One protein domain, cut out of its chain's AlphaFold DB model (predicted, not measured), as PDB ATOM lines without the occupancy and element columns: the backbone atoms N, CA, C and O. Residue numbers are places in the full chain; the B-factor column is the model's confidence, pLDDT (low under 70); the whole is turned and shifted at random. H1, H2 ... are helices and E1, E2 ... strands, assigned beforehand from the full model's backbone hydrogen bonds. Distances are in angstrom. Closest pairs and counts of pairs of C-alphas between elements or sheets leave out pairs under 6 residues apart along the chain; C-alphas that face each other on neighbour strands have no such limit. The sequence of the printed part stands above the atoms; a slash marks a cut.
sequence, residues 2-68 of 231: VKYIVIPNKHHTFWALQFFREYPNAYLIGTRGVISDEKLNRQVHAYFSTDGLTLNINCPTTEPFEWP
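AT A GLANCE: This is residues 2 to 68 of the 231 residues of the protein "Hypothetical protein" of Rotaria sordida (UniProt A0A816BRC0). A small, strongly twisted wall of four short strands has helix H1 over E1 on one face, while the short helix H2 only grazes the sheet and a long tail, residues 56 to 68, trails along the outside. The printed part has 67 residues with two named helices and four named strands, in the order E1, H1, E2, H2, E3, E4; the mixed sheet runs E1, E2, E3, E4. The class is mixed, helices and strands, with under half of the residues in named elements. The whole is compact, with a radius of gyration of the C-alphas of 10.8 A and spans of 26 by 26 by 21 A.

HOW THE PARTS SIT: E1, residues 4 to 7, is the parallel neighbour of E2, residues 27 to 30, at 20 degrees, with N 5 and O 27 2.9 A apart, within hydrogen-bond range. H1, residues 16 to 22, is on the sheet at a height of 9.4 A, along E1 at 8 degrees on the local plane; their closest C-alphas are Ile 7 and Ala 16, 6.7 A. H2, residues 38 to 41, grazes the sheet with residues 40 to 41. H1 and H2 are close but not clearly touching; C-alphas 17 and 40 are closest, at 7.2 A. E2 and E3, residues 46 to 49, are parallel at 41 degrees; N 48 and O 30 are 3.0 A apart, within hydrogen-bond range. E1, H1, E2 and E2, H2, E3 are strand-helix-strand units, parallel neighbour strands with a helix between, each with a right-handed crossover. E3 and E4, residues 52 to 55, form an antiparallel hairpin at 147 degrees, with N 47 and O 54 2.8 A apart, within hydrogen-bond range. E4 is apart from E1 and E2. In H1 every O i to N i+4 pair is within hydrogen-bond range; H2 is too short for such a pair, and its one O i to N i+3 pair is not within range.

IN THESE COORDINATES: E1 begins at C-alpha 4, (2.829, -29.012, -53.797), and spans 9.8 A. H1 spans 10.2 A, E2 9.8 A, H2 5.0 A and E3 9.4 A. E4 spans 9.8 A and ends at C-alpha 55, (12.799, -38.778, -52.280).

THE WHOLE: The C-alphas of Glu 22 and Asp 51 are farthest apart, at 29.8 A. The printed part has no cut, and no link is long. Mean pLDDT of the printed part is 93.0; residue 62 is under 70.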
ATOM      1  N   VAL A   2      -3.558 -27.464 -57.038       95.12
ATOM      2  CA  VAL A   2      -2.467 -27.436 -56.042       95.12
ATOM      3  C   VAL A   2      -1.495 -28.568 -56.358       95.12
ATOM      4  O   VAL A   2      -1.887 -29.727 -56.314       95.12
ATOM      5  N   LYS A   3      -0.237 -28.231 -56.672       94.62
ATOM      6  CA  LYS A   3       0.791 -29.216 -57.052       94.62
ATOM      7  C   LYS A   3       1.707 -29.634 -55.898       94.62
ATOM      8  O   LYS A   3       2.176 -30.765 -55.877       94.62
ATOM      9  N   TYR A   4       1.947 -28.747 -54.934       96.31
ATOM     10  CA  TYR A   4       2.829 -29.012 -53.797       96.31
ATOM     11  C   TYR A   4       2.174 -28.551 -52.498       96.31
ATOM     12  O   TYR A   4       1.599 -27.463 -52.439       96.31
ATOM     13  N   ILE A   5       2.303 -29.361 -51.453       97.31
ATOM     14  CA  ILE A   5       1.999 -28.991 -50.071       97.31
ATOM     15  C   ILE A   5       3.312 -29.054 -49.308       97.31
ATOM     16  O   ILE A   5       3.951 -30.102 -49.247       97.31
ATOM     17  N   VAL A   6       3.713 -27.928 -48.733       97.62
ATOM     18  CA  VAL A   6       4.994 -27.798 -48.040       97.62
ATOM     19  C   VAL A   6       4.766 -27.780 -46.538       97.62
ATOM     20  O   VAL A   6       3.971 -26.988 -46.037       97.62
ATOM     21  N   ILE A   7       5.495 -28.631 -45.822       97.69
ATOM     22  CA  ILE A   7       5.611 -28.587 -44.366       97.69
ATOM     23  C   ILE A   7       6.892 -27.811 -44.045       97.69
ATOM     24  O   ILE A   7       7.985 -28.351 -44.246       97.69
ATOM     25  N   PRO A   8       6.789 -26.546 -43.601       96.62
ATOM     26  CA  PRO A   8       7.920 -25.630 -43.628       96.62
ATOM     27  C   PRO A   8       8.902 -25.834 -42.472       96.62
ATOM     28  O   PRO A   8      10.056 -25.441 -42.600       96.62
ATOM     29  N   ASN A   9       8.476 -26.440 -41.359       96.12
ATOM     30  CA  ASN A   9       9.325 -26.740 -40.205       96.12
ATOM     31  C   ASN A   9       8.695 -27.821 -39.291       96.12
ATOM     32  O   ASN A   9       7.640 -28.380 -39.604       96.12
ATOM     33  N   LYS A  10       9.324 -28.104 -38.140       94.19
ATOM     34  CA  LYS A  10       8.862 -29.086 -37.131       94.19
ATOM     35  C   LYS A  10       7.539 -28.755 -36.439       94.19
ATOM     36  O   LYS A  10       6.927 -29.648 -35.857       94.19
ATOM     37  N   HIS A  11       7.126 -27.494 -36.430       93.88
ATOM     38  CA  HIS A  11       5.998 -27.016 -35.631       93.88
ATOM     39  C   HIS A  11       4.721 -26.837 -36.458       93.88
ATOM     40  O   HIS A  11       3.621 -27.027 -35.940       93.88
ATOM     41  N   HIS A  12       4.847 -26.573 -37.757       94.00
ATOM     42  CA  HIS A  12       3.719 -26.338 -38.666       94.00
ATOM     43  C   HIS A  12       3.260 -27.615 -39.390       94.00
ATOM     44  O   HIS A  12       3.082 -27.632 -40.605       94.00
ATOM     45  N   THR A  13       3.059 -28.706 -38.642       94.94
ATOM     46  CA  THR A  13       2.698 -30.036 -39.189       94.94
ATOM     47  C   THR A  13       1.214 -30.387 -39.048       94.94
ATOM     48  O   THR A  13       0.702 -31.231 -39.784       94.94
ATOM     49  N   PHE A  14       0.504 -29.740 -38.118       94.19
ATOM     50  CA  PHE A  14      -0.788 -30.205 -37.596       94.19
ATOM     51  C   PHE A  14      -1.864 -30.428 -38.674       94.19
ATOM     52  O   PHE A  14      -2.616 -31.404 -38.627       94.19
ATOM     53  N   TRP A  15      -1.907 -29.552 -39.681       94.50
ATOM     54  CA  TRP A  15      -2.897 -29.603 -40.760       94.50
ATOM     55  C   TRP A  15      -2.383 -30.269 -42.046       94.50
ATOM     56  O   TRP A  15      -3.165 -30.446 -42.977       94.50
ATOM     57  N   ALA A  16      -1.115 -30.690 -42.110       95.50
ATOM     58  CA  ALA A  16      -0.478 -31.177 -43.339       95.50
ATOM     59  C   ALA A  16      -1.245 -32.340 -43.992       95.50
ATOM     60  O   ALA A  16      -1.582 -32.292 -45.172       95.50
ATOM     61  N   LEU A  17      -1.611 -33.356 -43.201       95.75
ATOM     62  CA  LEU A  17      -2.380 -34.503 -43.700       95.75
ATOM     63  C   LEU A  17      -3.827 -34.154 -44.052       95.75
ATOM     64  O   LEU A  17      -4.471 -34.918 -44.763       95.75
ATOM     65  N   GLN A  18      -4.372 -33.066 -43.511       96.50
ATOM     66  CA  GLN A  18      -5.713 -32.619 -43.875       96.50
ATOM     67  C   GLN A  18      -5.675 -31.943 -45.240       96.50
ATOM     68  O   GLN A  18      -6.409 -32.360 -46.126       96.50
ATOM     69  N   PHE A  19      -4.739 -31.012 -45.449       96.50
ATOM     70  CA  PHE A  19      -4.498 -30.420 -46.765       96.50
ATOM     71  C   PHE A  19      -4.208 -31.483 -47.823       96.50
ATOM     72  O   PHE A  19      -4.765 -31.420 -48.913       96.50
ATOM     73  N   PHE A  20      -3.400 -32.495 -47.502       95.88
ATOM     74  CA  PHE A  20      -3.099 -33.556 -48.461       95.88
ATOM     75  C   PHE A  20      -4.326 -34.404 -48.830       95.88
ATOM     76  O   PHE A  20      -4.451 -34.826 -49.972       95.88
ATOM     77  N   ARG A  21      -5.283 -34.597 -47.911       96.06
ATOM     78  CA  ARG A  21      -6.555 -35.265 -48.243       96.06
ATOM     79  C   ARG A  21      -7.437 -34.439 -49.176       96.06
ATOM     80  O   ARG A  21      -8.102 -35.026 -50.020       96.06
ATOM     81  N   GLU A  22      -7.435 -33.117 -49.027       97.38
ATOM     82  CA  GLU A  22      -8.196 -32.214 -49.902       97.38
ATOM     83  C   GLU A  22      -7.552 -32.063 -51.289       97.38
ATOM     84  O   GLU A  22      -8.244 -31.847 -52.282       97.38
ATOM     85  N   TYR A  23      -6.227 -32.218 -51.378       96.38
ATOM     86  CA  TYR A  23      -5.466 -32.150 -52.627       96.38
ATOM     87  C   TYR A  23      -4.640 -33.431 -52.833       96.38
ATOM     88  O   TYR A  23      -3.411 -33.391 -52.746       96.38
ATOM     89  N   PRO A  24      -5.289 -34.573 -53.129       93.38
ATOM     90  CA  PRO A  24      -4.623 -35.877 -53.184       93.38
ATOM     91  C   PRO A  24      -3.607 -36.011 -54.328       93.38
ATOM     92  O   PRO A  24      -2.750 -36.885 -54.277       93.38
ATOM     93  N   ASN A  25      -3.679 -35.139 -55.339       92.88
ATOM     94  CA  ASN A  25      -2.726 -35.102 -56.452       92.88
ATOM     95  C   ASN A  25      -1.482 -34.242 -56.153       92.88
ATOM     96  O   ASN A  25      -0.579 -34.166 -56.983       92.88
ATOM     97  N   ALA A  26      -1.434 -33.549 -55.008       95.62
ATOM     98  CA  ALA A  26      -0.305 -32.701 -54.648       95.62
ATOM     99  C   ALA A  26       0.841 -33.516 -54.039       95.62
ATOM    100  O   ALA A  26       0.621 -34.425 -53.244       95.62
ATOM    101  N   TYR A  27       2.086 -33.121 -54.291       95.94
ATOM    102  CA  TYR A  27       3.224 -33.685 -53.573       95.94
ATOM    103  C   TYR A  27       3.345 -33.048 -52.190       95.94
ATOM    104  O   TYR A  27       3.611 -31.852 -52.055       95.94
ATOM    105  N   LEU A  28       3.171 -33.861 -51.152       96.56
ATOM    106  CA  LEU A  28       3.503 -33.493 -49.778       96.56
ATOM    107  C   LEU A  28       5.023 -33.556 -49.570       96.56
ATOM    108  O   LEU A  28       5.603 -34.640 -49.624       96.56
ATOM    109  N   ILE A  29       5.652 -32.410 -49.323       97.12
ATOM    110  CA  ILE A  29       7.103 -32.260 -49.147       97.12
ATOM    111  C   ILE A  29       7.361 -31.640 -47.775       97.12
ATOM    112  O   ILE A  29       6.683 -30.690 -47.382       97.12
ATOM    113  N   GLY A  30       8.330 -32.164 -47.029       96.44
ATOM    114  CA  GLY A  30       8.636 -31.682 -45.682       96.44
ATOM    115  C   GLY A  30      10.108 -31.389 -45.447       96.44
ATOM    116  O   GLY A  30      10.977 -31.725 -46.248       96.44
ATOM    117  N   THR A  31      10.411 -30.769 -44.313       95.88
ATOM    118  CA  THR A  31      11.794 -30.686 -43.832       95.88
ATOM    119  C   THR A  31      12.208 -32.003 -43.185       95.88
ATOM    120  O   THR A  31      11.366 -32.829 -42.831       95.88
ATOM    121  N   ARG A  32      13.505 -32.204 -42.935       92.56
ATOM    122  CA  ARG A  32      13.975 -33.374 -42.162       92.56
ATOM    123  C   ARG A  32      13.357 -33.464 -40.757       92.56
ATOM    124  O   ARG A  32      13.383 -34.522 -40.135       92.56
ATOM    125  N   GLY A  33      12.796 -32.364 -40.256       89.56
ATOM    126  CA  GLY A  33      12.179 -32.293 -38.944       89.56
ATOM    127  C   GLY A  33      10.921 -33.146 -38.778       89.56
ATOM    128  O   GLY A  33      10.566 -33.466 -37.649       89.56
ATOM    129  N   VAL A  34      10.281 -33.559 -39.875       92.62
ATOM    130  CA  VAL A  34       9.059 -34.381 -39.827       92.62
ATOM    131  C   VAL A  34       9.342 -35.885 -39.826       92.62
ATOM    132  O   VAL A  34       8.428 -36.672 -39.609       92.62
ATOM    133  N   ILE A  35      10.599 -36.301 -40.032       92.69
ATOM    134  CA  ILE A  35      10.989 -37.720 -40.141       92.69
ATOM    135  C   ILE A  35      10.615 -38.511 -38.876       92.69
ATOM    136  O   ILE A  35      10.255 -39.683 -38.968       92.69
ATOM    137  N   SER A  36      10.678 -37.875 -37.700       90.88
ATOM    138  CA  SER A  36      10.344 -38.506 -36.418       90.88
ATOM    139  C   SER A  36       8.843 -38.720 -36.188       90.88
ATOM    140  O   SER A  36       8.481 -39.468 -35.285       90.88
ATOM    141  N   ASP A  37       7.966 -38.074 -36.961       93.38
ATOM    142  CA  ASP A  37       6.530 -38.358 -36.937       93.38
ATOM    143  C   ASP A  37       6.242 -39.494 -37.924       93.38
ATOM    144  O   ASP A  37       6.131 -39.275 -39.129       93.38
ATOM    145  N   GLU A  38       6.130 -40.728 -37.426       92.62
ATOM    146  CA  GLU A  38       5.933 -41.907 -38.279       92.62
ATOM    147  C   GLU A  38       4.691 -41.816 -39.168       92.62
ATOM    148  O   GLU A  38       4.704 -42.294 -40.306       92.62
ATOM    149  N   LYS A  39       3.606 -41.221 -38.661       92.75
ATOM    150  CA  LYS A  39       2.350 -41.111 -39.404       92.75
ATOM    151  C   LYS A  39       2.518 -40.151 -40.573       92.75
ATOM    152  O   LYS A  39       2.043 -40.443 -41.670       92.75
ATOM    153  N   LEU A  40       3.172 -39.020 -40.331       93.94
ATOM    154  CA  LEU A  40       3.430 -38.006 -41.344       93.94
ATOM    155  C   LEU A  40       4.487 -38.476 -42.347       93.94
ATOM    156  O   LEU A  40       4.257 -38.395 -43.549       93.94
ATOM    157  N   ASN A  41       5.591 -39.051 -41.868       94.56
ATOM    158  CA  ASN A  41       6.693 -39.565 -42.680       94.56
ATOM    159  C   ASN A  41       6.204 -40.546 -43.759       94.56
ATOM    160  O   ASN A  41       6.608 -40.431 -44.908       94.56
ATOM    161  N   ARG A  42       5.265 -41.452 -43.456       94.62
ATOM    162  CA  ARG A  42       4.713 -42.397 -44.456       94.62
ATOM    163  C   ARG A  42       3.945 -41.739 -45.614       94.62
ATOM    164  O   ARG A  42       3.647 -42.415 -46.591       94.62
ATOM    165  N   GLN A  43       3.594 -40.461 -45.493       95.25
ATOM    166  CA  GLN A  43       2.821 -39.703 -46.484       95.25
ATOM    167  C   GLN A  43       3.650 -38.601 -47.166       95.25
ATOM    168  O   GLN A  43       3.191 -37.990 -48.128       95.25
ATOM    169  N   VAL A  44       4.849 -38.297 -46.658       96.00
ATOM    170  CA  VAL A  44       5.738 -37.279 -47.235       96.00
ATOM    171  C   VAL A  44       6.503 -37.897 -48.398       96.00
ATOM    172  O   VAL A  44       7.261 -38.837 -48.196       96.00
ATOM    173  N   HIS A  45       6.351 -37.341 -49.596       96.25
ATOM    174  CA  HIS A  45       6.945 -37.855 -50.833       96.25
ATOM    175  C   HIS A  45       8.442 -37.529 -50.937       96.25
ATOM    176  O   HIS A  45       9.223 -38.327 -51.453       96.25
ATOM    177  N   ALA A  46       8.862 -36.362 -50.439       95.94
ATOM    178  CA  ALA A  46      10.262 -35.947 -50.430       95.94
ATOM    179  C   ALA A  46      10.591 -34.984 -49.288       95.94
ATOM    180  O   ALA A  46       9.716 -34.339 -48.705       95.94
ATOM    181  N   TYR A  47      11.888 -34.862 -49.023       96.12
ATOM    182  CA  TYR A  47      12.461 -33.957 -48.043       96.12
ATOM    183  C   TYR A  47      13.319 -32.886 -48.701       96.12
ATOM    184  O   TYR A  47      14.076 -33.176 -49.627       96.12
ATOM    185  N   PHE A  48      13.261 -31.663 -48.182       96.44
ATOM    186  CA  PHE A  48      14.229 -30.631 -48.544       96.44
ATOM    187  C   PHE A  48      15.612 -30.953 -47.966       96.44
ATOM    188  O   PHE A  48      15.759 -31.222 -46.767       96.44
ATOM    189  N   SER A  49      16.630 -30.871 -48.816       94.19
ATOM    190  CA  SER A  49      18.045 -31.034 -48.485       94.19
ATOM    191  C   SER A  49      18.867 -29.898 -49.096       94.19
ATOM    192  O   SER A  49      18.388 -29.165 -49.961       94.19
ATOM    193  N   THR A  50      20.119 -29.743 -48.670       88.69
ATOM    194  CA  THR A  50      21.030 -28.735 -49.237       88.69
ATOM    195  C   THR A  50      21.300 -28.942 -50.726       88.69
ATOM    196  O   THR A  50      21.563 -27.969 -51.425       88.69
ATOM    197  N   ASP A  51      21.178 -30.182 -51.208       89.12
ATOM    198  CA  ASP A  51      21.485 -30.573 -52.586       89.12
ATOM    199  C   ASP A  51      20.227 -30.670 -53.473       89.12
ATOM    200  O   ASP A  51      20.308 -31.100 -54.620       89.12
ATOM    201  N   GLY A  52      19.050 -30.292 -52.956       91.75
ATOM    202  CA  GLY A  52      17.774 -30.400 -53.667       91.75
ATOM    203  C   GLY A  52      16.706 -31.152 -52.870       91.75
ATOM    204  O   GLY A  52      16.689 -31.128 -51.638       91.75
ATOM    205  N   LEU A  53      15.801 -31.836 -53.572       94.56
ATOM    206  CA  LEU A  53      14.825 -32.731 -52.950       94.56
ATOM    207  C   LEU A  53      15.371 -34.159 -52.848       94.56
ATOM    208  O   LEU A  53      15.876 -34.716 -53.818       94.56
ATOM    209  N   THR A  54      15.219 -34.776 -51.679       93.25
ATOM    210  CA  THR A  54      15.515 -36.193 -51.447       93.25
ATOM    211  C   THR A  54      14.209 -36.978 -51.372       93.25
ATOM    212  O   THR A  54      13.403 -36.737 -50.473       93.25
ATOM    213  N   LEU A  55      13.993 -37.924 -52.289       93.56
ATOM    214  CA  LEU A  55      12.799 -38.778 -52.280       93.56
ATOM    215  C   LEU A  55      12.729 -39.627 -51.004       93.56
ATOM    216  O   LEU A  55      13.740 -40.149 -50.526       93.56
ATOM    217  N   ASN A  56      11.526 -39.786 -50.460       93.88
ATOM    218  CA  ASN A  56      11.308 -40.589 -49.268       93.88
ATOM    219  C   ASN A  56      11.085 -42.060 -49.626       93.88
ATOM    220  O   ASN A  56      10.061 -42.431 -50.194       93.88
ATOM    221  N   ILE A  57      11.996 -42.928 -49.192       91.25
ATOM    222  CA  ILE A  57      11.871 -44.379 -49.386       91.25
ATOM    223  C   ILE A  57      10.625 -44.983 -48.714       91.25
ATOM    224  O   ILE A  57      10.126 -46.014 -49.156       91.25
ATOM    225  N   ASN A  58      10.094 -44.338 -47.670       89.81
ATOM    226  CA  ASN A  58       8.894 -44.795 -46.964       89.81
ATOM    227  C   ASN A  58       7.586 -44.370 -47.652       89.81
ATOM    228  O   ASN A  58       6.514 -44.790 -47.217       89.81
ATOM    229  N   CYS A  59       7.667 -43.537 -48.692       89.69
ATOM    230  CA  CYS A  59       6.538 -43.069 -49.491       89.69
ATOM    231  C   CYS A  59       6.941 -43.073 -50.977       89.69
ATOM    232  O   CYS A  59       7.149 -42.013 -51.573       89.69
ATOM    233  N   PRO A  60       7.143 -44.262 -51.576       78.94
ATOM    234  CA  PRO A  60       7.585 -44.353 -52.956       78.94
ATOM    235  C   PRO A  60       6.527 -43.753 -53.883       78.94
ATOM    236  O   PRO A  60       5.365 -44.160 -53.868       78.94
ATOM    237  N   THR A  61       6.940 -42.787 -54.698       79.38
ATOM    238  CA  THR A  61       6.088 -42.200 -55.732       79.38
ATOM    239  C   THR A  61       6.236 -43.008 -57.015       79.38
ATOM    240  O   THR A  61       7.331 -43.451 -57.362       79.38
ATOM    241  N   THR A  62       5.136 -43.226 -57.734       69.88
ATOM    242  CA  THR A  62       5.180 -43.871 -59.057       69.88
ATOM    243  C   THR A  62       5.552 -42.893 -60.163       69.88
ATOM    244  O   THR A  62       6.014 -43.319 -61.217       69.88
ATOM    245  N   GLU A  63       5.371 -41.592 -59.921       78.25
ATOM    246  CA  GLU A  63       5.706 -40.540 -60.873       78.25
ATOM    247  C   GLU A  63       6.868 -39.681 -60.362       78.25
ATOM    248  O   GLU A  63       6.867 -39.289 -59.184       78.25
ATOM    249  N   PRO A  64       7.861 -39.387 -61.221       77.25
ATOM    250  CA  PRO A  64       8.904 -38.430 -60.900       77.25
ATOM    251  C   PRO A  64       8.310 -37.022 -60.842       77.25
ATOM    252  O   PRO A  64       7.436 -36.664 -61.629       77.25
ATOM    253  N   PHE A  65       8.817 -36.203 -59.930       88.12
ATOM    254  CA  PHE A  65       8.461 -34.794 -59.857       88.12
ATOM    255  C   PHE A  65       9.690 -33.946 -59.585       88.12
ATOM    256  O   PHE A  65      10.628 -34.369 -58.911       88.12
ATOM    257  N   GLU A  66       9.649 -32.725 -60.097       89.81
ATOM    258  CA  GLU A  66      10.713 -31.747 -59.931       89.81
ATOM    259  C   GLU A  66      10.188 -30.549 -59.157       89.81
ATOM    260  O   GLU A  66       9.011 -30.195 -59.252       89.81
ATOM    261  N   TRP A  67      11.055 -29.932 -58.363       94.75
ATOM    262  CA  TRP A  67      10.745 -28.668 -57.712       94.75
ATOM    263  C   TRP A  67      10.871 -27.522 -58.730       94.75
ATOM    264  O   TRP A  67      11.839 -27.514 -59.492       94.75
ATOM    265  N   PRO A  68       9.945 -26.545 -58.764       95.38
ATOM    266  CA  PRO A  68       9.979 -25.457 -59.741       95.38
ATOM    267  C   PRO A  68      11.031 -24.392 -59.373       95.38
ATOM    268  O   PRO A  68      10.687 -23.267 -59.018       95.38
TER     269      PRO A  68